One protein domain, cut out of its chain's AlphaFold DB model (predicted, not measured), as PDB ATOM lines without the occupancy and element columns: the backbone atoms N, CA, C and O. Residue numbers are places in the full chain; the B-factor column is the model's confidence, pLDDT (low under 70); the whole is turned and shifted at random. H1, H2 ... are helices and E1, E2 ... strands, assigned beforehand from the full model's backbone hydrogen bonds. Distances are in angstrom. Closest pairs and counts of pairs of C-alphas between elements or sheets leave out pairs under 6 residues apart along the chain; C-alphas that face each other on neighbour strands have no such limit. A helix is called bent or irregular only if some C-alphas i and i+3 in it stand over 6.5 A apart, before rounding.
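AT A GLANCE: This is residues 3 to 111 and 162 to 236 of the 252 residues of an uncharacterized protein of Candidatus Hakubanella thermoalkaliphilus (UniProt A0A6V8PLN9). A strongly twisted sheet of five strands, E1, E7, E2, E3 and E4, stands at the base of two spread limbs: the helical hairpin of H1 and H2, whose H1 crosses one face of the sheet, and a long two-stranded hairpin, E5 and E6. The short H3 is on the sheet's opposite face near E3, and the unnamed residues 6 to 34 loop out and back before H1. The printed part has 184 residues with three named helices and seven named strands, in the order E1 H1 H2 E2 E3 E4 H3 E5 E6 E7; both sheets are antiparallel. The class is mixed, helices and strands, with 87 residues, under half, in named elements. The whole is loose, with a radius of gyration of the C-alphas of 20.8 A and spans of 58 by 52 by 31 A.

IN THESE COORDINATES: E1, residues 3 to 5, begins at C-alpha 3 (-20.645, -5.185, 35.614). H1 is residues 35 to 50, 22.8 A long, and H2 residues 62 to 68. E2, residues 87 to 96, spans 23.0 A and bends by 76 degrees at residue 93. E3 is residues 104 to 109, E4 residues 163 to 165 and H3 residues 166 to 173; H3 is only just irregular, with C-alphas 167 and 170 7.0 A apart. E5, residues 190 to 200, spans 31.1 A from C-alpha 190 (-23.228, -22.949, 30.017). E6, residues 207 to 220, spans 31.3 A and bends by 93 degrees at residue 210. E7, residues 227 to 235, spans 24.4 A and ends at C-alpha 235 (-19.202, -0.921, 45.352).

HOW THE PARTS SIT: Edge strand E1 pairs with E7 through N 5 and O 230, 2.8 A. E7 pairs with E2 through N 231 and O 92, 2.8 A. E2 and E3, a hairpin, pair through N 95 and O 105, 2.8 A; E3 and edge strand E4 through N 164 and O 108, 2.7 A. E1, H1, H2 and E2 form a split strand-helix-strand unit, two strands running the same way with E7 between them, and its crossover is right-handed. H1 is on the sheet at a height of 8.7 A, over E7 and only just not over E2, across the strands at 75 degrees to E7 on the local plane; its closest C-alphas to E2 are those of Pro 35 and Pro 91, 6.0 A. With residues 43 to 50 alone H1 touches H2, closest C-alphas Arg 43 and Val 68, 5.8 A, at a shallow tilt of 29 degrees, opposite ways. H2 is not on the sheet. H3 is on the opposite face from H1, over none of the strands, with C-alphas of Ile 106 and His 166 closest to E3 at 5.4 A. The hairpin E5 and E6 pairs through N 193 and O 217, 2.7 A; the closest C-alphas of E6 and E7 are those of Met 220 and Gly 228, 5.1 A. Every O i to N i+4 pair is within hydrogen-bond range in H1 and H2, and 2 of 4 in H3.

THE WHOLE: The two C-alphas farthest apart, those of Thr 174 and Arg 204, are 65.2 A apart. Residues 112 to 161 are not printed, and C-alphas 111 and 162 are 8.6 A apart across the cut. The links E1 to H1, H1 to H2, H2 to E2 and H3 to E5 are long. The mean pLDDT of the printed part is 83.1; residues 18 to 27, 52 to 60, 62, 72 to 80 and 210 are under 70.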
ATOM      1  N   LEU A   3     -21.489  -4.742  36.720       95.19
ATOM      2  CA  LEU A   3     -20.645  -5.185  35.614       95.19
ATOM      3  C   LEU A   3     -21.216  -6.468  35.008       95.19
ATOM      4  O   LEU A   3     -21.535  -7.409  35.742       95.19
ATOM      5  N   PHE A   4     -21.301  -6.509  33.680       96.25
ATOM      6  CA  PHE A   4     -21.520  -7.735  32.919       96.25
ATOM      7  C   PHE A   4     -20.180  -8.208  32.354       96.25
ATOM      8  O   PHE A   4     -19.541  -7.524  31.556       96.25
ATOM      9  N   ILE A   5     -19.725  -9.371  32.806       95.56
ATOM     10  CA  ILE A   5     -18.470  -9.981  32.379       95.56
ATOM     11  C   ILE A   5     -18.808 -11.010  31.310       95.56
ATOM     12  O   ILE A   5     -19.269 -12.112  31.618       95.56
ATOM     13  N   ARG A   6     -18.555 -10.636  30.055       94.81
ATOM     14  CA  ARG A   6     -18.710 -11.517  28.901       94.81
ATOM     15  C   ARG A   6     -17.421 -12.293  28.626       94.81
ATOM     16  O   ARG A   6     -16.389 -11.676  28.347       94.81
ATOM     17  N   PRO A   7     -17.462 -13.628  28.644       94.00
ATOM     18  CA  PRO A   7     -16.343 -14.448  28.205       94.00
ATOM     19  C   PRO A   7     -16.118 -14.302  26.701       94.00
ATOM     20  O   PRO A   7     -17.059 -14.354  25.916       94.00
ATOM     21  N   LEU A   8     -14.862 -14.119  26.297       92.31
ATOM     22  CA  LEU A   8     -14.491 -14.054  24.876       92.31
ATOM     23  C   LEU A   8     -14.199 -15.435  24.277       92.31
ATOM     24  O   LEU A   8     -14.233 -15.601  23.064       92.31
ATOM     25  N   ASP A   9     -13.886 -16.400  25.135       91.00
ATOM     26  CA  ASP A   9     -13.684 -17.809  24.813       91.00
ATOM     27  C   ASP A   9     -14.038 -18.623  26.070       91.00
ATOM     28  O   ASP A   9     -14.602 -18.103  27.042       91.00
ATOM     29  N   THR A  10     -13.709 -19.906  26.065       91.31
ATOM     30  CA  THR A  10     -13.875 -20.780  27.211       91.31
ATOM     31  C   THR A  10     -13.029 -20.323  28.399       91.31
ATOM     32  O   THR A  10     -11.926 -19.793  28.265       91.31
ATOM     33  N   GLN A  11     -13.563 -20.523  29.600       91.38
ATOM     34  CA  GLN A  11     -12.916 -20.125  30.849       91.38
ATOM     35  C   GLN A  11     -12.572 -21.352  31.668       91.38
ATOM     36  O   GLN A  11     -13.325 -22.322  31.681       91.38
ATOM     37  N   PHE A  12     -11.486 -21.290  32.426       90.19
ATOM     38  CA  PHE A  12     -11.154 -22.335  33.378       90.19
ATOM     39  C   PHE A  12     -11.091 -21.771  34.796       90.19
ATOM     40  O   PHE A  12     -10.402 -20.785  35.061       90.19
ATOM     41  N   TYR A  13     -11.811 -22.404  35.718       89.19
ATOM     42  CA  TYR A  13     -11.882 -22.009  37.119       89.19
ATOM     43  C   TYR A  13     -11.486 -23.187  37.990       89.19
ATOM     44  O   TYR A  13     -12.333 -23.930  38.475       89.19
ATOM     45  N   ARG A  14     -10.177 -23.368  38.151       80.62
ATOM     46  CA  ARG A  14      -9.599 -24.499  38.874       80.62
ATOM     47  C   ARG A  14     -10.191 -24.643  40.281       80.62
ATOM     48  O   ARG A  14     -10.315 -23.653  41.008       80.62
ATOM     49  N   ASP A  15     -10.526 -25.874  40.650       77.12
ATOM     50  CA  ASP A  15     -10.913 -26.219  42.015       77.12
ATOM     51  C   ASP A  15      -9.698 -26.268  42.972       77.12
ATOM     52  O   ASP A  15      -8.561 -25.958  42.615       77.12
ATOM     53  N   GLY A  16      -9.937 -26.594  44.243       71.31
ATOM     54  CA  GLY A  16      -8.879 -26.638  45.258       71.31
ATOM     55  C   GLY A  16      -7.948 -27.851  45.173       71.31
ATOM     56  O   GLY A  16      -7.077 -27.979  46.036       71.31
ATOM     57  N   ARG A  17      -8.130 -28.763  44.208       72.25
ATOM     58  CA  ARG A  17      -7.340 -29.995  44.141       72.25
ATOM     59  C   ARG A  17      -5.932 -29.715  43.595       72.25
ATOM     60  O   ARG A  17      -5.727 -28.770  42.810       72.25
ATOM     61  N   PRO A  18      -4.926 -30.498  44.025       66.62
ATOM     62  CA  PRO A  18      -3.639 -30.526  43.347       66.62
ATOM     63  C   PRO A  18      -3.843 -30.751  41.842       66.62
ATOM     64  O   PRO A  18      -4.805 -31.352  41.412       66.62
ATOM     65  N   PHE A  19      -2.989 -30.150  41.030       60.78
ATOM     66  CA  PHE A  19      -2.988 -30.302  39.576       60.78
ATOM     67  C   PHE A  19      -1.610 -29.830  39.164       60.78
ATOM     68  O   PHE A  19      -1.342 -28.628  39.027       60.78
ATOM     69  N   GLU A  20      -0.716 -30.807  39.138       61.62
ATOM     70  CA  GLU A  20       0.671 -30.674  38.742       61.62
ATOM     71  C   GLU A  20       0.885 -31.563  37.526       61.62
ATOM     72  O   GLU A  20       0.468 -32.725  37.493       61.62
ATOM     73  N   ALA A  21       1.521 -30.990  36.508       59.28
ATOM     74  CA  ALA A  21       1.811 -31.698  35.276       59.28
ATOM     75  C   ALA A  21       2.688 -32.926  35.582       59.28
ATOM     76  O   ALA A  21       3.758 -32.785  36.172       59.28
ATOM     77  N   GLY A  22       2.234 -34.119  35.187       55.94
ATOM     78  CA  GLY A  22       2.933 -35.379  35.460       55.94
ATOM     79  C   GLY A  22       2.414 -36.184  36.653       55.94
ATOM     80  O   GLY A  22       2.840 -37.326  36.806       55.94
ATOM     81  N   ILE A  23       1.504 -35.633  37.471       60.53
ATOM     82  CA  ILE A  23       0.933 -36.333  38.637       60.53
ATOM     83  C   ILE A  23      -0.553 -36.630  38.425       60.53
ATOM     84  O   ILE A  23      -0.960 -37.788  38.485       60.53
ATOM     85  N   GLU A  24      -1.356 -35.605  38.136       58.72
ATOM     86  CA  GLU A  24      -2.802 -35.745  37.932       58.72
ATOM     87  C   GLU A  24      -3.181 -35.408  36.488       58.72
ATOM     88  O   GLU A  24      -2.769 -34.385  35.939       58.72
ATOM     89  N   ALA A  25      -3.964 -36.291  35.864       59.31
ATOM     90  CA  ALA A  25      -4.355 -36.174  34.461       59.31
ATOM     91  C   ALA A  25      -5.657 -35.383  34.254       59.31
ATOM     92  O   ALA A  25      -5.967 -35.030  33.120       59.31
ATOM     93  N   GLU A  26      -6.413 -35.090  35.315       61.34
ATOM     94  CA  GLU A  26      -7.705 -34.405  35.232       61.34
ATOM     95  C   GLU A  26      -7.770 -33.257  36.237       61.34
ATOM     96  O   GLU A  26      -7.612 -33.466  37.436       61.34
ATOM     97  N   ALA A  27      -8.031 -32.041  35.756       65.81
ATOM     98  CA  ALA A  27      -8.452 -30.948  36.628       65.81
ATOM     99  C   ALA A  27      -9.979 -30.854  36.624       65.81
ATOM    100  O   ALA A  27     -10.611 -31.161  35.618       65.81
ATOM    101  N   LEU A  28     -10.582 -30.351  37.701       72.81
ATOM    102  CA  LEU A  28     -11.995 -29.973  37.698       72.81
ATOM    103  C   LEU A  28     -12.130 -28.451  37.677       72.81
ATOM    104  O   LEU A  28     -11.338 -27.719  38.276       72.81
ATOM    105  N   SER A  29     -13.148 -27.977  36.965       79.12
ATOM    106  CA  SER A  29     -13.517 -26.566  36.940       79.12
ATOM    107  C   SER A  29     -14.782 -26.360  37.759       79.12
ATOM    108  O   SER A  29     -15.732 -27.132  37.649       79.12
ATOM    109  N   THR A  30     -14.790 -25.318  38.583       84.69
ATOM    110  CA  THR A  30     -15.934 -24.930  39.410       84.69
ATOM    111  C   THR A  30     -16.654 -23.751  38.766       84.69
ATOM    112  O   THR A  30     -16.057 -22.690  38.572       84.69
ATOM    113  N   PHE A  31     -17.940 -23.916  38.449       88.38
ATOM    114  CA  PHE A  31     -18.762 -22.857  37.868       88.38
ATOM    115  C   PHE A  31     -20.126 -22.744  38.566       88.38
ATOM    116  O   PHE A  31     -20.746 -23.776  38.815       88.38
ATOM    117  N   PRO A  32     -20.626 -21.525  38.853       92.44
ATOM    118  CA  PRO A  32     -19.961 -20.223  38.696       92.44
ATOM    119  C   PRO A  32     -18.675 -20.106  39.538       92.44
ATOM    120  O   PRO A  32     -18.511 -20.839  40.515       92.44
ATOM    121  N   PRO A  33     -17.726 -19.225  39.163       92.94
ATOM    122  CA  PRO A  33     -16.470 -19.107  39.892       92.94
ATOM    123  C   PRO A  33     -16.689 -18.587  41.309       92.94
ATOM    124  O   PRO A  33     -17.625 -17.836  41.581       92.94
ATOM    125  N   TYR A  34     -15.767 -18.914  42.215       92.81
ATOM    126  CA  TYR A  34     -15.808 -18.355  43.562       92.81
ATOM    127  C   TYR A  34     -15.765 -16.816  43.531       92.81
ATOM    128  O   TYR A  34     -14.967 -16.245  42.776       92.81
ATOM    129  N   PRO A  35     -16.518 -16.123  44.410       94.12
ATOM    130  CA  PRO A  35     -16.486 -14.662  44.507       94.12
ATOM    131  C   PRO A  35     -15.066 -14.108  44.659       94.12
ATOM    132  O   PRO A  35     -14.710 -13.099  44.057       94.12
ATOM    133  N   ARG A  36     -14.201 -14.822  45.388       92.00
ATOM    134  CA  ARG A  36     -12.795 -14.450  45.578       92.00
ATOM    135  C   ARG A  36     -12.002 -14.370  44.267       92.00
ATOM    136  O   ARG A  36     -11.112 -13.529  44.164       92.00
ATOM    137  N   THR A  37     -12.326 -15.198  43.275       93.12
ATOM    138  CA  THR A  37     -11.683 -15.186  41.950       93.12
ATOM    139  C   THR A  37     -12.026 -13.905  41.197       93.12
ATOM    140  O   THR A  37     -11.131 -13.224  40.700       93.12
ATOM    141  N   ILE A  38     -13.308 -13.531  41.183       95.31
ATOM    142  CA  ILE A  38     -13.794 -12.279  40.588       95.31
ATOM    143  C   ILE A  38     -13.185 -11.077  41.308       95.31
ATOM    144  O   ILE A  38     -12.636 -10.177  40.679       95.31
ATOM    145  N   TYR A  39     -13.232 -11.090  42.638       94.69
ATOM    146  CA  TYR A  39     -12.673 -10.039  43.474       94.69
ATOM    147  C   TYR A  39     -11.175  -9.827  43.208       94.69
ATOM    148  O   TYR A  39     -10.723  -8.698  43.026       94.69
ATOM    149  N   GLY A  40     -10.402 -10.914  43.125       92.50
ATOM    150  CA  GLY A  40      -8.982 -10.868  42.780       92.50
ATOM    151  C   GLY A  40      -8.729 -10.318  41.376       92.50
ATOM    152  O   GLY A  40      -7.832  -9.494  41.205       92.50
ATOM    153  N   ALA A  41      -9.540 -10.713  40.390       94.50
ATOM    154  CA  ALA A  41      -9.448 -10.202  39.025       94.50
ATOM    155  C   ALA A  41      -9.716  -8.689  38.959       94.50
ATOM    156  O   ALA A  41      -8.947  -7.962  38.335       94.50
ATOM    157  N   LEU A  42     -10.750  -8.193  39.651       94.56
ATOM    158  CA  LEU A  42     -11.060  -6.759  39.711       94.56
ATOM    159  C   LEU A  42      -9.948  -5.964  40.406       94.56
ATOM    160  O   LEU A  42      -9.530  -4.928  39.895       94.56
ATOM    161  N   ARG A  43      -9.397  -6.476  41.515       92.00
ATOM    162  CA  ARG A  43      -8.222  -5.874  42.170       92.00
ATOM    163  C   ARG A  43      -7.026  -5.800  41.227       92.00
ATOM    164  O   ARG A  43      -6.390  -4.756  41.132       92.00
ATOM    165  N   ALA A  44      -6.726  -6.887  40.518       90.62
ATOM    166  CA  ALA A  44      -5.639  -6.920  39.546       90.62
ATOM    167  C   ALA A  44      -5.879  -5.944  38.383       90.62
ATOM    168  O   ALA A  44      -4.934  -5.305  37.934       90.62
ATOM    169  N   CYS A  45      -7.131  -5.787  37.942       92.06
ATOM    170  CA  CYS A  45      -7.526  -4.816  36.926       92.06
ATOM    171  C   CYS A  45      -7.231  -3.381  37.385       92.06
ATOM    172  O   CYS A  45      -6.456  -2.689  36.727       92.06
ATOM    173  N   ILE A  46      -7.733  -2.979  38.562       91.25
ATOM    174  CA  ILE A  46      -7.448  -1.665  39.167       91.25
ATOM    175  C   ILE A  46      -5.935  -1.429  39.239       91.25
ATOM    176  O   ILE A  46      -5.426  -0.426  38.744       91.25
ATOM    177  N   LEU A  47      -5.189  -2.388  39.790       88.62
ATOM    178  CA  LEU A  47      -3.735  -2.280  39.896       88.62
ATOM    179  C   LEU A  47      -3.069  -2.135  38.521       88.62
ATOM    180  O   LEU A  47      -2.168  -1.320  38.374       88.62
ATOM    181  N   SER A  48      -3.513  -2.873  37.503       86.75
ATOM    182  CA  SER A  48      -2.922  -2.808  36.160       86.75
ATOM    183  C   SER A  48      -3.168  -1.486  35.431       86.75
ATOM    184  O   SER A  48      -2.330  -1.084  34.630       86.75
ATOM    185  N   HIS A  49      -4.287  -0.811  35.712       86.06
ATOM    186  CA  HIS A  49      -4.628   0.472  35.097       86.06
ATOM    187  C   HIS A  49      -3.935   1.656  35.773       86.06
ATOM    188  O   HIS A  49      -3.620   2.635  35.101       86.06
ATOM    189  N   HIS A  50      -3.686   1.563  37.082       83.62
ATOM    190  CA  HIS A  50      -3.234   2.708  37.879       83.62
ATOM    191  C   HIS A  50      -1.801   2.581  38.414       83.62
ATOM    192  O   HIS A  50      -1.225   3.572  38.855       83.62
ATOM    193  N   LEU A  51      -1.173   1.400  38.359       78.31
ATOM    194  CA  LEU A  51       0.252   1.266  38.680       78.31
ATOM    195  C   LEU A  51       1.122   1.590  37.460       78.31
ATOM    196  O   LEU A  51       1.354   0.750  36.591       78.31
ATOM    197  N   SER A  52       1.703   2.789  37.439       60.06
ATOM    198  CA  SER A  52       2.784   3.131  36.513       60.06
ATOM    199  C   SER A  52       4.106   2.495  36.977       60.06
ATOM    200  O   SER A  52       4.728   2.984  37.914       60.06
ATOM    201  N   HIS A  53       4.551   1.413  36.333       53.53
ATOM    202  CA  HIS A  53       5.924   0.877  36.425       53.53
ATOM    203  C   HIS A  53       6.520   0.691  37.841       53.53
ATOM    204  O   HIS A  53       7.638   1.132  38.103       53.53
ATOM    205  N   VAL A  54       5.844  -0.021  38.750       48.72
ATOM    206  CA  VAL A  54       6.450  -0.385  40.047       48.72
ATOM    207  C   VAL A  54       6.482  -1.900  40.224       48.72
ATOM    208  O   VAL A  54       5.474  -2.536  40.521       48.72
ATOM    209  N   TRP A  55       7.669  -2.484  40.065       45.06
ATOM    210  CA  TRP A  55       7.969  -3.827  40.559       45.06
ATOM    211  C   TRP A  55       8.279  -3.719  42.059       45.06
ATOM    212  O   TRP A  55       9.376  -3.317  42.437       45.06
ATOM    213  N   GLY A  56       7.310  -4.030  42.925       54.38
ATOM    214  CA  GLY A  56       7.518  -4.074  44.379       54.38
ATOM    215  C   GLY A  56       6.287  -3.713  45.217       54.38
ATOM    216  O   GLY A  56       5.250  -3.308  44.704       54.38
ATOM    217  N   THR A  57       6.406  -3.851  46.540       53.84
ATOM    218  CA  THR A  57       5.352  -3.530  47.528       53.84
ATOM    219  C   THR A  57       5.268  -2.038  47.884       53.84
ATOM    220  O   THR A  57       4.334  -1.623  48.572       53.84
ATOM    221  N   ASN A  58       6.206  -1.219  47.400       54.22
ATOM    222  CA  ASN A  58       6.324   0.211  47.705       54.22
ATOM    223  C   ASN A  58       5.601   1.094  46.684       54.22
ATOM    224  O   ASN A  58       6.185   1.996  46.088       54.22
ATOM    225  N   TRP A  59       4.311   0.854  46.488       65.38
ATOM    226  CA  TRP A  59       3.461   1.823  45.808       65.38
ATOM    227  C   TRP A  59       2.913   2.814  46.845       65.38
ATOM    228  O   TRP A  59       2.461   2.426  47.927       65.38
ATOM    229  N   THR A  60       3.062   4.110  46.570       59.28
ATOM    230  CA  THR A  60       2.812   5.220  47.511       59.28
ATOM    231  C   THR A  60       1.422   5.830  47.380       59.28
ATOM    232  O   THR A  60       1.062   6.693  48.180       59.28
ATOM    233  N   ASP A  61       0.622   5.365  46.423       70.31
ATOM    234  CA  ASP A  61      -0.724   5.879  46.220       70.31
ATOM    235  C   ASP A  61      -1.654   5.429  47.355       70.31
ATOM    236  O   ASP A  61      -2.039   4.262  47.482       70.31
ATOM    237  N   LYS A  62      -1.987   6.387  48.223       67.62
ATOM    238  CA  LYS A  62      -2.871   6.183  49.369       67.62
ATOM    239  C   LYS A  62      -4.298   5.836  48.927       67.62
ATOM    240  O   LYS A  62      -4.932   5.050  49.623       67.62
ATOM    241  N   GLY A  63      -4.771   6.363  47.794       78.69
ATOM    242  CA  GLY A  63      -6.119   6.122  47.265       78.69
ATOM    243  C   GLY A  63      -6.283   4.718  46.682       78.69
ATOM    244  O   GLY A  63      -7.268   4.032  46.933       78.69
ATOM    245  N   LEU A  64      -5.262   4.202  46.002       85.06
ATOM    246  CA  LEU A  64      -5.287   2.808  45.550       85.06
ATOM    247  C   LEU A  64      -5.283   1.820  46.746       85.06
ATOM    248  O   LEU A  64      -5.910   0.761  46.671       85.06
ATOM    249  N   LYS A  65      -4.611   2.149  47.868       85.06
ATOM    250  CA  LYS A  65      -4.527   1.281  49.068       85.06
ATOM    251  C   LYS A  65      -5.842   1.218  49.812       85.06
ATOM    252  O   LYS A  65      -6.162   0.165  50.360       85.06
ATOM    253  N   THR A  66      -6.586   2.319  49.842       87.50
ATOM    254  CA  THR A  66      -7.910   2.338  50.459       87.50
ATOM    255  C   THR A  66      -8.869   1.442  49.694       87.50
ATOM    256  O   THR A  66      -9.571   0.670  50.335       87.50
ATOM    257  N   VAL A  67      -8.820   1.439  48.358       89.56
ATOM    258  CA  VAL A  67      -9.723   0.624  47.530       89.56
ATOM    259  C   VAL A  67      -9.317  -0.844  47.472       89.56
ATOM    260  O   VAL A  67     -10.109  -1.728  47.791       89.56
ATOM    261  N   VAL A  68      -8.075  -1.123  47.070       88.56
ATOM    262  CA  VAL A  68      -7.597  -2.488  46.803       88.56
ATOM    263  C   VAL A  68      -7.137  -3.186  48.083       88.56
ATOM    264  O   VAL A  68      -7.023  -4.410  48.099       88.56
ATOM    265  N   GLY A  69      -6.848  -2.450  49.152       86.94
ATOM    266  CA  GLY A  69      -6.288  -2.997  50.383       86.94
ATOM    267  C   GLY A  69      -4.793  -3.314  50.287       86.94
ATOM    268  O   GLY A  69      -4.161  -3.200  49.233       86.94
ATOM    269  N   THR A  70      -4.205  -3.729  51.409       79.31
ATOM    270  CA  THR A  70      -2.760  -3.966  51.547       79.31
ATOM    271  C   THR A  70      -2.460  -5.418  51.915       79.31
ATOM    272  O   THR A  70      -3.131  -5.979  52.788       79.31
ATOM    273  N   PRO A  71      -1.445  -6.050  51.295       72.62
ATOM    274  CA  PRO A  71      -0.979  -7.359  51.734       72.62
ATOM    275  C   PRO A  71      -0.298  -7.250  53.104       72.62
ATOM    276  O   PRO A  71       0.328  -6.234  53.415       72.62
ATOM    277  N   SER A  72      -0.377  -8.310  53.904       62.78
ATOM    278  CA  SER A  72       0.503  -8.483  55.060       62.78
ATOM    279  C   SER A  72       1.930  -8.692  54.543       62.78
ATOM    280  O   SER A  72       2.172  -9.556  53.699       62.78
ATOM    281  N   THR A  73       2.878  -7.860  54.981       60.06
ATOM    282  CA  THR A  73       4.275  -7.974  54.532       60.06
ATOM    283  C   THR A  73       5.091  -8.808  55.520       60.06
ATOM    284  O   THR A  73       4.866  -8.704  56.726       60.06
ATOM    285  N   PRO A  74       6.080  -9.599  55.054       56.66
ATOM    286  CA  PRO A  74       6.955 -10.374  55.939       56.66
ATOM    287  C   PRO A  74       7.718  -9.510  56.954       56.66
ATOM    288  O   PRO A  74       8.065  -9.984  58.030       56.66
ATOM    289  N   SER A  75       7.970  -8.240  56.622       55.88
ATOM    290  CA  SER A  75       8.650  -7.268  57.483       55.88
ATOM    291  C   SER A  75       7.755  -6.658  58.566       55.88
ATOM    292  O   SER A  75       8.275  -6.100  59.527       55.88
ATOM    293  N   THR A  76       6.426  -6.777  58.456       54.78
ATOM    294  CA  THR A  76       5.468  -6.384  59.509       54.78
ATOM    295  C   THR A  76       4.387  -7.460  59.697       54.78
ATOM    296  O   THR A  76       3.219  -7.237  59.376       54.78
ATOM    297  N   PRO A  77       4.744  -8.634  60.261       55.28
ATOM    298  CA  PRO A  77       3.812  -9.752  60.471       55.28
ATOM    299  C   PRO A  77       2.626  -9.396  61.375       55.28
ATOM    300  O   PRO A  77       1.583 -10.040  61.324       55.28
ATOM    301  N   SER A  78       2.792  -8.367  62.211       53.69
ATOM    302  CA  SER A  78       1.781  -7.847  63.129       53.69
ATOM    303  C   SER A  78       0.713  -6.982  62.458       53.69
ATOM    304  O   SER A  78      -0.278  -6.667  63.111       53.69
ATOM    305  N   THR A  79       0.885  -6.589  61.188       57.03
ATOM    306  CA  THR A  79      -0.131  -5.822  60.450       57.03
ATOM    307  C   THR A  79      -0.988  -6.788  59.627       57.03
ATOM    308  O   THR A  79      -0.483  -7.367  58.659       57.03
ATOM    309  N   PRO A  80      -2.272  -6.989  59.984       60.03
ATOM    310  CA  PRO A  80      -3.162  -7.859  59.228       60.03
ATOM    311  C   PRO A  80      -3.305  -7.365  57.787       60.03
ATOM    312  O   PRO A  80      -3.297  -6.160  57.524       60.03
ATOM    313  N   SER A  81      -3.468  -8.294  56.845       70.81
ATOM    314  CA  SER A  81      -3.871  -7.930  55.491       70.81
ATOM    315  C   SER A  81      -5.230  -7.223  55.532       70.81
ATOM    316  O   SER A  81      -6.145  -7.644  56.239       70.81
ATOM    317  N   SER A  82      -5.357  -6.130  54.783       81.62
ATOM    318  CA  SER A  82      -6.604  -5.370  54.673       81.62
ATOM    319  C   SER A  82      -7.215  -5.595  53.298       81.62
ATOM    320  O   SER A  82      -6.504  -5.585  52.292       81.62
ATOM    321  N   LEU A  83      -8.532  -5.803  53.254       81.12
ATOM    322  CA  LEU A  83      -9.297  -5.993  52.018       81.12
ATOM    323  C   LEU A  83      -9.689  -4.658  51.347       81.12
ATOM    324  O   LEU A  83     -10.199  -4.673  50.237       81.12
ATOM    325  N   GLY A  84      -9.401  -3.503  51.954       89.44
ATOM    326  CA  GLY A  84      -9.798  -2.206  51.388       89.44
ATOM    327  C   GLY A  84     -11.322  -2.000  51.347       89.44
ATOM    328  O   GLY A  84     -12.068  -2.732  51.998       89.44
ATOM    329  N   SER A  85     -11.783  -0.981  50.618       94.31
ATOM    330  CA  SER A  85     -13.199  -0.600  50.487       94.31
ATOM    331  C   SER A  85     -13.938  -1.322  49.363       94.31
ATOM    332  O   SER A  85     -15.169  -1.314  49.358       94.31
ATOM    333  N   LEU A  86     -13.222  -1.950  48.423       95.12
ATOM    334  CA  LEU A  86     -13.839  -2.668  47.314       95.12
ATOM    335  C   LEU A  86     -14.684  -3.832  47.842       95.12
ATOM    336  O   LEU A  86     -14.189  -4.729  48.527       95.12
ATOM    337  N   THR A  87     -15.954  -3.859  47.460       96.06
ATOM    338  CA  THR A  87     -16.903  -4.921  47.797       96.06
ATOM    339  C   THR A  87     -17.593  -5.421  46.539       96.06
ATOM    340  O   THR A  87     -17.812  -4.666  45.590       96.06
ATOM    341  N   ILE A  88     -17.930  -6.711  46.530       96.56
ATOM    342  CA  ILE A  88     -18.649  -7.333  45.420       96.56
ATOM    343  C   ILE A  88     -19.848  -8.145  45.911       96.56
ATOM    344  O   ILE A  88     -19.822  -8.697  47.013       96.56
ATOM    345  N   ARG A  89     -20.873  -8.270  45.065       96.44
ATOM    346  CA  ARG A  89     -21.954  -9.258  45.190       96.44
ATOM    347  C   ARG A  89     -22.042 -10.082  43.910       96.44
ATOM    348  O   ARG A  89     -21.987  -9.533  42.810       96.44
ATOM    349  N   GLY A  90     -22.182 -11.397  44.065       93.62
ATOM    350  CA  GLY A  90     -22.085 -12.371  42.978       93.62
ATOM    351  C   GLY A  90     -20.799 -13.207  43.072       93.62
ATOM    352  O   GLY A  90     -20.205 -13.278  44.150       93.62
ATOM    353  N   PRO A  91     -20.352 -13.832  41.969       95.88
ATOM    354  CA  PRO A  91     -20.907 -13.731  40.620       95.88
ATOM    355  C   PRO A  91     -22.248 -14.451  40.484       95.88
ATOM    356  O   PRO A  91     -22.481 -15.485  41.105       95.88
ATOM    357  N   MET A  92     -23.120 -13.905  39.643       96.38
ATOM    358  CA  MET A  92     -24.367 -14.548  39.235       96.38
ATOM    359  C   MET A  92     -24.266 -14.923  37.762       96.38
ATOM    360  O   MET A  92     -23.776 -14.128  36.961       96.38
ATOM    361  N   VAL A  93     -24.723 -16.121  37.399       96.75
ATOM    362  CA  VAL A  93     -24.824 -16.518  35.991       96.75
ATOM    363  C   VAL A  93     -25.896 -15.657  35.335       96.75
ATOM    364  O   VAL A  93     -26.951 -15.425  35.924       96.75
ATOM    365  N   ALA A  94     -25.630 -15.154  34.137       96.31
ATOM    366  CA  ALA A  94     -26.540 -14.246  33.463       96.31
ATOM    367  C   ALA A  94     -26.476 -14.382  31.944       96.31
ATOM    368  O   ALA A  94     -25.536 -14.948  31.382       96.31
ATOM    369  N   ARG A  95     -27.483 -13.815  31.292       95.38
ATOM    370  CA  ARG A  95     -27.555 -13.645  29.849       95.38
ATOM    371  C   ARG A  95     -27.924 -12.198  29.548       95.38
ATOM    372  O   ARG A  95     -28.899 -11.688  30.092       95.38
ATOM    373  N   ASP A  96     -27.142 -11.550  28.704       95.25
ATOM    374  CA  ASP A  96     -27.483 -10.257  28.126       95.25
ATOM    375  C   ASP A  96     -28.340 -10.501  26.889       95.25
ATOM    376  O   ASP A  96     -27.851 -11.067  25.921       95.25
ATOM    377  N   LEU A  97     -29.625 -10.158  26.941       93.62
ATOM    378  CA  LEU A  97     -30.593 -10.459  25.883       93.62
ATOM    379  C   LEU A  97     -30.462  -9.531  24.670       93.62
ATOM    380  O   LEU A  97     -30.920  -9.889  23.585       93.62
ATOM    381  N   THR A  98     -29.877  -8.347  24.855       91.06
ATOM    382  CA  THR A  98     -29.722  -7.312  23.821       91.06
ATOM    383  C   THR A  98     -28.286  -7.201  23.313       91.06
ATOM    384  O   THR A  98     -28.074  -6.685  22.218       91.06
ATOM    385  N   GLY A  99     -27.309  -7.701  24.074       86.75
ATOM    386  CA  GLY A  99     -25.884  -7.696  23.721       86.75
ATOM    387  C   GLY A  99     -25.181  -6.352  23.959       86.75
ATOM    388  O   GLY A  99     -24.001  -6.213  23.633       86.75
ATOM    389  N   ASP A 100     -25.897  -5.364  24.498       87.00
ATOM    390  CA  ASP A 100     -25.424  -4.013  24.824       87.00
ATOM    391  C   ASP A 100     -25.380  -3.738  26.342       87.00
ATOM    392  O   ASP A 100     -25.090  -2.622  26.775       87.00
ATOM    393  N   GLY A 101     -25.664  -4.750  27.164       86.25
ATOM    394  CA  GLY A 101     -25.672  -4.681  28.620       86.25
ATOM    395  C   GLY A 101     -26.946  -4.096  29.236       86.25
ATOM    396  O   GLY A 101     -27.009  -3.975  30.462       86.25
ATOM    397  N   THR A 102     -27.955  -3.725  28.440       89.19
ATOM    398  CA  THR A 102     -29.159  -3.040  28.946       89.19
ATOM    399  C   THR A 102     -30.223  -3.996  29.479       89.19
ATOM    400  O   THR A 102     -30.880  -3.680  30.474       89.19
ATOM    401  N   ASN A 103     -30.376  -5.177  28.871       93.69
ATOM    402  CA  ASN A 103     -31.390  -6.155  29.256       93.69
ATOM    403  C   ASN A 103     -30.757  -7.465  29.736       93.69
ATOM    404  O   ASN A 103     -30.526  -8.396  28.966       93.69
ATOM    405  N   ILE A 104     -30.495  -7.535  31.040       95.06
ATOM    406  CA  ILE A 104     -29.803  -8.663  31.661       95.06
ATOM    407  C   ILE A 104     -30.789  -9.588  32.377       95.06
ATOM    408  O   ILE A 104     -31.422  -9.202  33.361       95.06
ATOM    409  N   GLN A 105     -30.835 -10.848  31.951       95.31
ATOM    410  CA  GLN A 105     -31.496 -11.928  32.673       95.31
ATOM    411  C   GLN A 105     -30.503 -12.606  33.622       95.31
ATOM    412  O   GLN A 105     -29.463 -13.104  33.194       95.31
ATOM    413  N   ILE A 106     -30.824 -12.640  34.915       96.25
ATOM    414  CA  ILE A 106     -29.989 -13.255  35.956       96.25
ATOM    415  C   ILE A 106     -30.564 -14.620  36.340       96.25
ATOM    416  O   ILE A 106     -31.781 -14.778  36.452       96.25
ATOM    417  N   PHE A 107     -29.677 -15.578  36.598       95.88
ATOM    418  CA  PHE A 107     -30.001 -16.928  37.029       95.88
ATOM    419  C   PHE A 107     -29.343 -17.262  38.373       95.88
ATOM    420  O   PHE A 107     -28.186 -16.916  38.627       95.88
ATOM    421  N   TYR A 108     -30.066 -18.003  39.207       93.75
ATOM    422  CA  TYR A 108     -29.593 -18.543  40.481       93.75
ATOM    423  C   TYR A 108     -29.589 -20.067  40.437       93.75
ATOM    424  O   TYR A 108     -30.448 -20.642  39.772       93.75
ATOM    425  N   PRO A 109     -28.696 -20.753  41.168       92.31
ATOM    426  CA  PRO A 109     -28.873 -22.175  41.431       92.31
ATOM    427  C   PRO A 109     -30.267 -22.414  42.013       92.31
ATOM    428  O   PRO A 109     -30.665 -21.736  42.963       92.31
ATOM    429  N   ALA A 110     -31.017 -23.341  41.424       91.19
ATOM    430  CA  ALA A 110     -32.327 -23.694  41.939       91.19
ATOM    431  C   ALA A 110     -32.187 -24.206  43.386       91.19
ATOM    432  O   ALA A 110     -31.359 -25.088  43.642       91.19
ATOM    433  N   PRO A 111     -32.969 -23.667  44.334       90.56
ATOM    434  CA  PRO A 111     -32.984 -24.153  45.708       90.56
ATOM    435  C   PRO A 111     -33.309 -25.653  45.790       90.56
ATOM    436  O   PRO A 111     -34.072 -26.176  44.983       90.56
ATOM    437  N   ARG A 162     -30.197 -27.176  38.138       90.94
ATOM    438  CA  ARG A 162     -31.193 -26.294  37.532       90.94
ATOM    439  C   ARG A 162     -30.877 -24.863  37.896       90.94
ATOM    440  O   ARG A 162     -30.277 -24.588  38.936       90.94
ATOM    441  N   LEU A 163     -31.343 -23.962  37.052       93.25
ATOM    442  CA  LEU A 163     -31.200 -22.534  37.232       93.25
ATOM    443  C   LEU A 163     -32.574 -21.881  37.334       93.25
ATOM    444  O   LEU A 163     -33.424 -22.068  36.472       93.25
ATOM    445  N   LEU A 164     -32.778 -21.113  38.395       93.81
ATOM    446  CA  LEU A 164     -33.957 -20.295  38.627       93.81
ATOM    447  C   LEU A 164     -33.735 -18.905  38.032       93.81
ATOM    448  O   LEU A 164     -32.767 -18.229  38.385       93.81
ATOM    449  N   SER A 165     -34.628 -18.462  37.156       94.19
ATOM    450  CA  SER A 165     -34.613 -17.091  36.645       94.19
ATOM    451  C   SER A 165     -34.982 -16.092  37.753       94.19
ATOM    452  O   SER A 165     -35.829 -16.368  38.606       94.19
ATOM    453  N   HIS A 166     -34.333 -14.924  37.760       93.94
ATOM    454  CA  HIS A 166     -34.488 -13.904  38.806       93.94
ATOM    455  C   HIS A 166     -35.929 -13.413  38.985       93.94
ATOM    456  O   HIS A 166     -36.367 -13.169  40.106       93.94
ATOM    457  N   ASP A 167     -36.684 -13.313  37.899       92.50
ATOM    458  CA  ASP A 167     -38.100 -12.934  37.908       92.50
ATOM    459  C   ASP A 167     -39.001 -13.911  38.684       92.50
ATOM    460  O   ASP A 167     -40.090 -13.534  39.113       92.50
ATOM    461  N   TYR A 168     -38.541 -15.140  38.923       92.31
ATOM    462  CA  TYR A 168     -39.240 -16.122  39.744       92.31
ATOM    463  C   TYR A 168     -38.738 -16.187  41.193       92.31
ATOM    464  O   TYR A 168     -39.332 -16.872  42.024       92.31
ATOM    465  N   LEU A 169     -37.694 -15.432  41.549       91.44
ATOM    466  CA  LEU A 169     -37.143 -15.451  42.903       91.44
ATOM    467  C   LEU A 169     -38.163 -14.982  43.951       91.44
ATOM    468  O   LEU A 169     -38.310 -15.626  44.984       91.44
ATOM    469  N   VAL A 170     -38.896 -13.894  43.684       91.69
ATOM    470  CA  VAL A 170     -39.934 -13.393  44.603       91.69
ATOM    471  C   VAL A 170     -41.089 -14.397  44.741       91.69
ATOM    472  O   VAL A 170     -41.363 -14.789  45.876       91.69
ATOM    473  N   PRO A 171     -41.716 -14.889  43.648       91.44
ATOM    474  CA  PRO A 171     -42.685 -15.982  43.725       91.44
ATOM    475  C   PRO A 171     -42.197 -17.174  44.557       91.44
ATOM    476  O   PRO A 171     -42.902 -17.591  45.478       91.44
ATOM    477  N   TYR A 172     -40.975 -17.658  44.307       91.25
ATOM    478  CA  TYR A 172     -40.362 -18.750  45.066       91.25
ATOM    479  C   TYR A 172     -40.277 -18.438  46.569       91.25
ATOM    480  O   TYR A 172     -40.771 -19.219  47.379       91.25
ATOM    481  N   LEU A 173     -39.728 -17.279  46.951       91.25
ATOM    482  CA  LEU A 173     -39.586 -16.881  48.360       91.25
ATOM    483  C   LEU A 173     -40.936 -16.700  49.070       91.25
ATOM    484  O   LEU A 173     -41.011 -16.817  50.290       91.25
ATOM    485  N   THR A 174     -42.001 -16.429  48.315       90.56
ATOM    486  CA  THR A 174     -43.375 -16.334  48.832       90.56
ATOM    487  C   THR A 174     -44.139 -17.663  48.813       90.56
ATOM    488  O   THR A 174     -45.317 -17.689  49.161       90.56
ATOM    489  N   GLY A 175     -43.492 -18.767  48.423       85.69
ATOM    490  CA  GLY A 175     -44.090 -20.105  48.413       85.69
ATOM    491  C   GLY A 175     -45.035 -20.373  47.240       85.69
ATOM    492  O   GLY A 175     -45.860 -21.283  47.316       85.69
ATOM    493  N   GLN A 176     -44.953 -19.595  46.157       84.56
ATOM    494  CA  GLN A 176     -45.738 -19.861  44.952       84.56
ATOM    495  C   GLN A 176     -45.208 -21.095  44.201       84.56
ATOM    496  O   GLN A 176     -44.012 -21.404  44.274       84.56
ATOM    497  N   PRO A 177     -46.083 -21.815  43.473       75.94
ATOM    498  CA  PRO A 177     -45.690 -23.017  42.760       75.94
ATOM    499  C   PRO A 177     -44.817 -22.695  41.537       75.94
ATOM    500  O   PRO A 177     -45.141 -21.787  40.765       75.94
ATOM    501  N   PRO A 178     -43.734 -23.462  41.328       80.31
ATOM    502  CA  PRO A 178     -42.778 -23.257  40.241       80.31
ATOM    503  C   PRO A 178     -43.403 -23.304  38.850       80.31
ATOM    504  O   PRO A 178     -44.149 -24.219  38.510       80.31
ATOM    505  N   GLN A 179     -43.016 -22.345  38.008       78.44
ATOM    506  CA  GLN A 179     -43.406 -22.299  36.600       78.44
ATOM    507  C   GLN A 179     -42.252 -22.779  35.709       78.44
ATOM    508  O   GLN A 179     -41.149 -22.237  35.767       78.44
ATOM    509  N   LEU A 180     -42.526 -23.760  34.840       76.56
ATOM    510  CA  LEU A 180     -41.560 -24.367  33.909       76.56
ATOM    511  C   LEU A 180     -40.685 -23.373  33.111       76.56
ATOM    512  O   LEU A 180     -39.479 -23.599  33.069       76.56
ATOM    513  N   PRO A 181     -41.190 -22.259  32.535       78.44
ATOM    514  CA  PRO A 181     -40.334 -21.339  31.773       78.44
ATOM    515  C   PRO A 181     -39.357 -20.529  32.637       78.44
ATOM    516  O   PRO A 181     -38.552 -19.784  32.088       78.44
ATOM    517  N   LYS A 182     -39.445 -20.623  33.969       89.56
ATOM    518  CA  LYS A 182     -38.567 -19.920  34.916       89.56
ATOM    519  C   LYS A 182     -37.470 -20.811  35.493       89.56
ATOM    520  O   LYS A 182     -36.640 -20.335  36.268       89.56
ATOM    521  N   ILE A 183     -37.489 -22.094  35.138       89.56
ATOM    522  CA  ILE A 183     -36.513 -23.088  35.566       89.56
ATOM    523  C   ILE A 183     -35.808 -23.607  34.322       89.56
ATOM    524  O   ILE A 183     -36.419 -24.189  33.432       89.56
ATOM    525  N   HIS A 184     -34.502 -23.402  34.276       91.44
ATOM    526  CA  HIS A 184     -33.681 -23.662  33.109       91.44
ATOM    527  C   HIS A 184     -32.699 -24.793  33.395       91.44
ATOM    528  O   HIS A 184     -32.140 -24.896  34.489       91.44
ATOM    529  N   ASN A 185     -32.455 -25.630  32.390       91.06
ATOM    530  CA  ASN A 185     -31.343 -26.569  32.431       91.06
ATOM    531  C   ASN A 185     -30.029 -25.793  32.190       91.06
ATOM    532  O   ASN A 185     -29.959 -25.060  31.195       91.06
ATOM    533  N   PRO A 186     -28.998 -25.945  33.051       92.00
ATOM    534  CA  PRO A 186     -27.704 -25.290  32.880       92.00
ATOM    535  C   PRO A 186     -27.111 -25.449  31.482       92.00
ATOM    536  O   PRO A 186     -26.537 -24.490  30.983       92.00
ATOM    537  N   ILE A 187     -27.334 -26.589  30.813       91.00
ATOM    538  CA  ILE A 187     -26.789 -26.898  29.480       91.00
ATOM    539  C   ILE A 187     -27.159 -25.862  28.404       91.00
ATOM    540  O   ILE A 187     -26.430 -25.696  27.428       91.00
ATOM    541  N   HIS A 188     -28.271 -25.140  28.577       90.50
ATOM    542  CA  HIS A 188     -28.705 -24.076  27.663       90.50
ATOM    543  C   HIS A 188     -28.069 -22.712  27.970       90.50
ATOM    544  O   HIS A 188     -28.291 -21.749  27.243       90.50
ATOM    545  N   ILE A 189     -27.308 -22.601  29.060       92.94
ATOM    546  CA  ILE A 189     -26.691 -21.356  29.535       92.94
ATOM    547  C   ILE A 189     -25.166 -21.492  29.567       92.94
ATOM    548  O   ILE A 189     -24.458 -20.594  29.115       92.94
ATOM    549  N   TYR A 190     -24.646 -22.616  30.051       93.75
ATOM    550  CA  TYR A 190     -23.228 -22.949  30.017       93.75
ATOM    551  C   TYR A 190     -23.016 -24.461  29.940       93.75
ATOM    552  O   TYR A 190     -23.853 -25.256  30.359       93.75
ATOM    553  N   GLN A 191     -21.870 -24.870  29.406       92.25
ATOM    554  CA  GLN A 191     -21.488 -26.275  29.293       92.25
ATOM    555  C   GLN A 191     -20.019 -26.472  29.640       92.25
ATOM    556  O   GLN A 191     -19.201 -25.565  29.469       92.25
ATOM    557  N   MET A 192     -19.690 -27.678  30.091       89.31
ATOM    558  CA  MET A 192     -18.309 -28.098  30.281       89.31
ATOM    559  C   MET A 192     -17.764 -28.662  28.966       89.31
ATOM    560  O   MET A 192     -18.255 -29.668  28.463       89.31
ATOM    561  N   GLU A 193     -16.745 -28.014  28.413       88.69
ATOM    562  CA  GLU A 193     -16.003 -28.438  27.230       88.69
ATOM    563  C   GLU A 193     -14.678 -29.082  27.670       88.69
ATOM    564  O   GLU A 193     -13.760 -28.364  28.087       88.69
ATOM    565  N   PRO A 194     -14.539 -30.419  27.605       84.69
ATOM    566  CA  PRO A 194     -13.279 -31.078  27.920       84.69
ATOM    567  C   PRO A 194     -12.220 -30.716  26.876       84.69
ATOM    568  O   PRO A 194     -12.420 -30.895  25.675       84.69
ATOM    569  N   ARG A 195     -11.065 -30.230  27.335       83.75
ATOM    570  CA  ARG A 195      -9.898 -29.957  26.494       83.75
ATOM    571  C   ARG A 195      -8.733 -30.826  26.928       83.75
ATOM    572  O   ARG A 195      -8.353 -30.808  28.093       83.75
ATOM    573  N   ILE A 196      -8.165 -31.560  25.976       82.56
ATOM    574  CA  ILE A 196      -7.017 -32.440  26.199       82.56
ATOM    575  C   ILE A 196      -5.756 -31.723  25.717       82.56
ATOM    576  O   ILE A 196      -5.688 -31.270  24.574       82.56
ATOM    577  N   GLY A 197      -4.759 -31.622  26.589       79.38
ATOM    578  CA  GLY A 197      -3.446 -31.062  26.307       79.38
ATOM    579  C   GLY A 197      -2.341 -32.111  26.403       79.38
ATOM    580  O   GLY A 197      -2.423 -33.059  27.185       79.38
ATOM    581  N   ILE A 198      -1.292 -31.917  25.602       80.94
ATOM    582  CA  ILE A 198      -0.070 -32.728  25.617       80.94
ATOM    583  C   ILE A 198       1.157 -31.841  25.843       80.94
ATOM    584  O   ILE A 198       1.297 -30.779  25.233       80.94
ATOM    585  N   GLY A 199       2.067 -32.279  26.707       76.81
ATOM    586  CA  GLY A 199       3.388 -31.683  26.862       76.81
ATOM    587  C   GLY A 199       4.344 -32.190  25.786       76.81
ATOM    588  O   GLY A 199       4.473 -33.394  25.563       76.81
ATOM    589  N   LEU A 200       5.020 -31.263  25.110       77.88
ATOM    590  CA  LEU A 200       6.010 -31.570  24.082       77.88
ATOM    591  C   LEU A 200       7.412 -31.228  24.572       77.88
ATOM    592  O   LEU A 200       7.658 -30.132  25.082       77.88
ATOM    593  N   SER A 201       8.359 -32.122  24.300       75.56
ATOM    594  CA  SER A 201       9.772 -31.834  24.502       75.56
ATOM    595  C   SER A 201      10.229 -30.808  23.473       75.56
ATOM    596  O   SER A 201      10.199 -31.075  22.268       75.56
ATOM    597  N   ARG A 202      10.692 -29.634  23.915       75.94
ATOM    598  CA  ARG A 202      11.116 -28.558  22.995       75.94
ATOM    599  C   ARG A 202      12.269 -28.970  22.074       75.94
ATOM    600  O   ARG A 202      12.335 -28.497  20.946       75.94
ATOM    601  N   LEU A 203      13.146 -29.858  22.547       76.69
ATOM    602  CA  LEU A 203      14.295 -30.369  21.792       76.69
ATOM    603  C   LEU A 203      13.897 -31.429  20.760       76.69
ATOM    604  O   LEU A 203      14.381 -31.400  19.634       76.69
ATOM    605  N   ARG A 204      13.028 -32.372  21.140       80.56
ATOM    606  CA  ARG A 204      12.698 -33.541  20.304       80.56
ATOM    607  C   ARG A 204      11.421 -33.362  19.485       80.56
ATOM    608  O   ARG A 204      11.192 -34.126  18.558       80.56
ATOM    609  N   ARG A 205      10.591 -32.364  19.821       75.44
ATOM    610  CA  ARG A 205       9.231 -32.145  19.284       75.44
ATOM    611  C   ARG A 205       8.343 -33.397  19.386       75.44
ATOM    612  O   ARG A 205       7.395 -33.549  18.627       75.44
ATOM    613  N   THR A 206       8.655 -34.274  20.338       77.62
ATOM    614  CA  THR A 206       7.897 -35.482  20.675       77.62
ATOM    615  C   THR A 206       7.132 -35.275  21.976       77.62
ATOM    616  O   THR A 206       7.503 -34.423  22.789       77.62
ATOM    617  N   ILE A 207       6.098 -36.087  22.190       73.00
ATOM    618  CA  ILE A 207       5.349 -36.142  23.449       73.00
ATOM    619  C   ILE A 207       6.304 -36.519  24.587       73.00
ATOM    620  O   ILE A 207       7.095 -37.456  24.449       73.00
ATOM    621  N   GLU A 208       6.241 -35.790  25.699       71.06
ATOM    622  CA  GLU A 208       6.873 -36.219  26.946       71.06
ATOM    623  C   GLU A 208       5.923 -37.134  27.717       71.06
ATOM    624  O   GLU A 208       4.745 -36.831  27.917       71.06
ATOM    625  N   ILE A 209       6.447 -38.293  28.120       71.25
ATOM    626  CA  ILE A 209       5.694 -39.309  28.855       71.25
ATOM    627  C   ILE A 209       5.219 -38.699  30.180       71.25
ATOM    628  O   ILE A 209       6.016 -38.128  30.919       71.25
ATOM    629  N   GLY A 210       3.922 -38.829  30.467       67.31
ATOM    630  CA  GLY A 210       3.296 -38.312  31.689       67.31
ATOM    631  C   GLY A 210       2.705 -36.903  31.572       67.31
ATOM    632  O   GLY A 210       1.990 -36.487  32.473       67.31
ATOM    633  N   LEU A 211       2.915 -36.177  30.467       74.81
ATOM    634  CA  LEU A 211       2.359 -34.826  30.280       74.81
ATOM    635  C   LEU A 211       1.055 -34.811  29.464       74.81
ATOM    636  O   LEU A 211       0.870 -33.941  28.614       74.81
ATOM    637  N   LEU A 212       0.160 -35.771  29.700       75.12
ATOM    638  CA  LEU A 212      -1.211 -35.743  29.182       75.12
ATOM    639  C   LEU A 212      -2.125 -35.176  30.268       75.12
ATOM    640  O   LEU A 212      -2.126 -35.688  31.384       75.12
ATOM    641  N   TYR A 213      -2.905 -34.148  29.945       71.19
ATOM    642  CA  TYR A 213      -3.886 -33.594  30.874       71.19
ATOM    643  C   TYR A 213      -5.206 -33.289  30.172       71.19
ATOM    644  O   TYR A 213      -5.226 -32.902  29.006       71.19
ATOM    645  N   ALA A 214      -6.311 -33.436  30.889       74.69
ATOM    646  CA  ALA A 214      -7.644 -33.041  30.474       74.69
ATOM    647  C   ALA A 214      -8.193 -32.013  31.465       74.69
ATOM    648  O   ALA A 214      -8.160 -32.202  32.680       74.69
ATOM    649  N   VAL A 215      -8.680 -30.895  30.939       79.50
ATOM    650  CA  VAL A 215      -9.250 -29.813  31.738       79.50
ATOM    651  C   VAL A 215     -10.622 -29.469  31.158       79.50
ATOM    652  O   VAL A 215     -10.708 -29.132  29.975       79.50
ATOM    653  N   PRO A 216     -11.710 -29.555  31.938       83.12
ATOM    654  CA  PRO A 216     -13.036 -29.162  31.506       83.12
ATOM    655  C   PRO A 216     -13.154 -27.642  31.623       83.12
ATOM    656  O   PRO A 216     -13.224 -27.080  32.714       83.12
ATOM    657  N   TYR A 217     -13.165 -26.958  30.488       90.12
ATOM    658  CA  TYR A 217     -13.395 -25.522  30.438       90.12
ATOM    659  C   TYR A 217     -14.896 -25.224  30.436       90.12
ATOM    660  O   TYR A 217     -15.696 -26.006  29.944       90.12
ATOM    661  N   VAL A 218     -15.292 -24.066  30.944       92.50
ATOM    662  CA  VAL A 218     -16.665 -23.568  30.871       92.50
ATOM    663  C   VAL A 218     -16.846 -22.793  29.570       92.50
ATOM    664  O   VAL A 218     -16.172 -21.782  29.349       92.50
ATOM    665  N   ARG A 219     -17.790 -23.226  28.733       93.56
ATOM    666  CA  ARG A 219     -18.288 -22.475  27.578       93.56
ATOM    667  C   ARG A 219     -19.659 -21.893  27.899       93.56
ATOM    668  O   ARG A 219     -20.597 -22.647  28.149       93.56
ATOM    669  N   MET A 220     -19.777 -20.568  27.850       94.75
ATOM    670  CA  MET A 220     -21.086 -19.913  27.863       94.75
ATOM    671  C   MET A 220     -21.794 -20.143  26.529       94.75
ATOM    672  O   MET A 220     -21.145 -20.186  25.483       94.75
ATOM    673  N   GLN A 221     -23.109 -20.324  26.583       92.56
ATOM    674  CA  GLN A 221     -23.949 -20.481  25.405       92.56
ATOM    675  C   GLN A 221     -24.511 -19.120  24.996       92.56
ATOM    676  O   GLN A 221     -25.164 -18.451  25.801       92.56
ATOM    677  N   ASP A 222     -24.277 -18.759  23.740       88.69
ATOM    678  CA  ASP A 222     -24.870 -17.587  23.107       88.69
ATOM    679  C   ASP A 222     -26.059 -18.032  22.242       88.69
ATOM    680  O   ASP A 222     -26.019 -19.081  21.595       88.69
ATOM    681  N   GLU A 223     -27.131 -17.244  22.231       83.50
ATOM    682  CA  GLU A 223     -28.372 -17.559  21.523       83.50
ATOM    683  C   GLU A 223     -28.843 -16.349  20.712       83.50
ATOM    684  O   GLU A 223     -29.444 -15.415  21.239       83.50
ATOM    685  N   SER A 224     -28.598 -16.373  19.398       83.56
ATOM    686  CA  SER A 224     -28.906 -15.261  18.490       83.56
ATOM    687  C   SER A 224     -28.226 -13.951  18.923       83.56
ATOM    688  O   SER A 224     -27.015 -13.825  18.765       83.56
ATOM    689  N   GLN A 225     -28.978 -12.982  19.454       82.19
ATOM    690  CA  GLN A 225     -28.450 -11.726  20.002       82.19
ATOM    691  C   GLN A 225     -28.032 -11.850  21.472       82.19
ATOM    692  O   GLN A 225     -27.329 -10.984  21.988       82.19
ATOM    693  N   ALA A 226     -28.462 -12.915  22.150       89.62
ATOM    694  CA  ALA A 226     -28.279 -13.056  23.574       89.62
ATOM    695  C   ALA A 226     -26.908 -13.657  23.913       89.62
ATOM    696  O   ALA A 226     -26.537 -14.702  23.380       89.62
ATOM    697  N   GLN A 227     -26.172 -13.022  24.824       93.94
ATOM    698  CA  GLN A 227     -24.798 -13.383  25.177       93.94
ATOM    699  C   GLN A 227     -24.726 -13.913  26.607       93.94
ATOM    700  O   GLN A 227     -25.218 -13.278  27.543       93.94
ATOM    701  N   GLY A 228     -24.108 -15.074  26.801       94.94
ATOM    702  CA  GLY A 228     -23.922 -15.660  28.124       94.94
ATOM    703  C   GLY A 228     -22.760 -15.013  28.880       94.94
ATOM    704  O   GLY A 228     -21.682 -14.787  28.330       94.94
ATOM    705  N   GLY A 229     -22.934 -14.746  30.173       96.06
ATOM    706  CA  GLY A 229     -21.859 -14.213  31.005       96.06
ATOM    707  C   GLY A 229     -22.121 -14.278  32.506       96.06
ATOM    708  O   GLY A 229     -22.933 -15.063  32.998       96.06
ATOM    709  N   LEU A 230     -21.387 -13.447  33.241       96.75
ATOM    710  CA  LEU A 230     -21.520 -13.291  34.686       96.75
ATOM    711  C   LEU A 230     -21.895 -11.851  35.027       96.75
ATOM    712  O   LEU A 230     -21.344 -10.912  34.461       96.75
ATOM    713  N   VAL A 231     -22.774 -11.669  36.007       97.06
ATOM    714  CA  VAL A 231     -23.078 -10.362  36.598       97.06
ATOM    715  C   VAL A 231     -22.423 -10.252  37.960       97.06
ATOM    716  O   VAL A 231     -22.503 -11.166  38.787       97.06
ATOM    717  N   VAL A 232     -21.799  -9.102  38.196       97.12
ATOM    718  CA  VAL A 232     -21.179  -8.752  39.472       97.12
ATOM    719  C   VAL A 232     -21.611  -7.340  39.837       97.12
ATOM    720  O   VAL A 232     -21.468  -6.409  39.046       97.12
ATOM    721  N   GLU A 233     -22.139  -7.166  41.042       96.81
ATOM    722  CA  GLU A 233     -22.367  -5.832  41.594       96.81
ATOM    723  C   GLU A 233     -21.124  -5.412  42.367       96.81
ATOM    724  O   GLU A 233     -20.605  -6.188  43.167       96.81
ATOM    725  N   VAL A 234     -20.643  -4.199  42.117       96.94
ATOM    726  CA  VAL A 234     -19.412  -3.659  42.694       96.94
ATOM    727  C   VAL A 234     -19.719  -2.355  43.420       96.94
ATOM    728  O   VAL A 234     -20.466  -1.516  42.908       96.94
ATOM    729  N   ALA A 235     -19.138  -2.169  44.599       96.69
ATOM    730  CA  ALA A 235     -19.202  -0.921  45.352       96.69
ATOM    731  C   ALA A 235     -17.862  -0.625  46.041       96.69
ATOM    732  O   ALA A 235     -17.074  -1.536  46.291       96.69
ATOM    733  N   GLY A 236     -17.626   0.649  46.370       94.56
ATOM    734  CA  GLY A 236     -16.413   1.089  47.068       94.56
ATOM    735  C   GLY A 236     -15.145   1.052  46.211       94.56
ATOM    736  O   GLY A 236     -14.056   0.893  46.758       94.56
TER     737      GLY A 236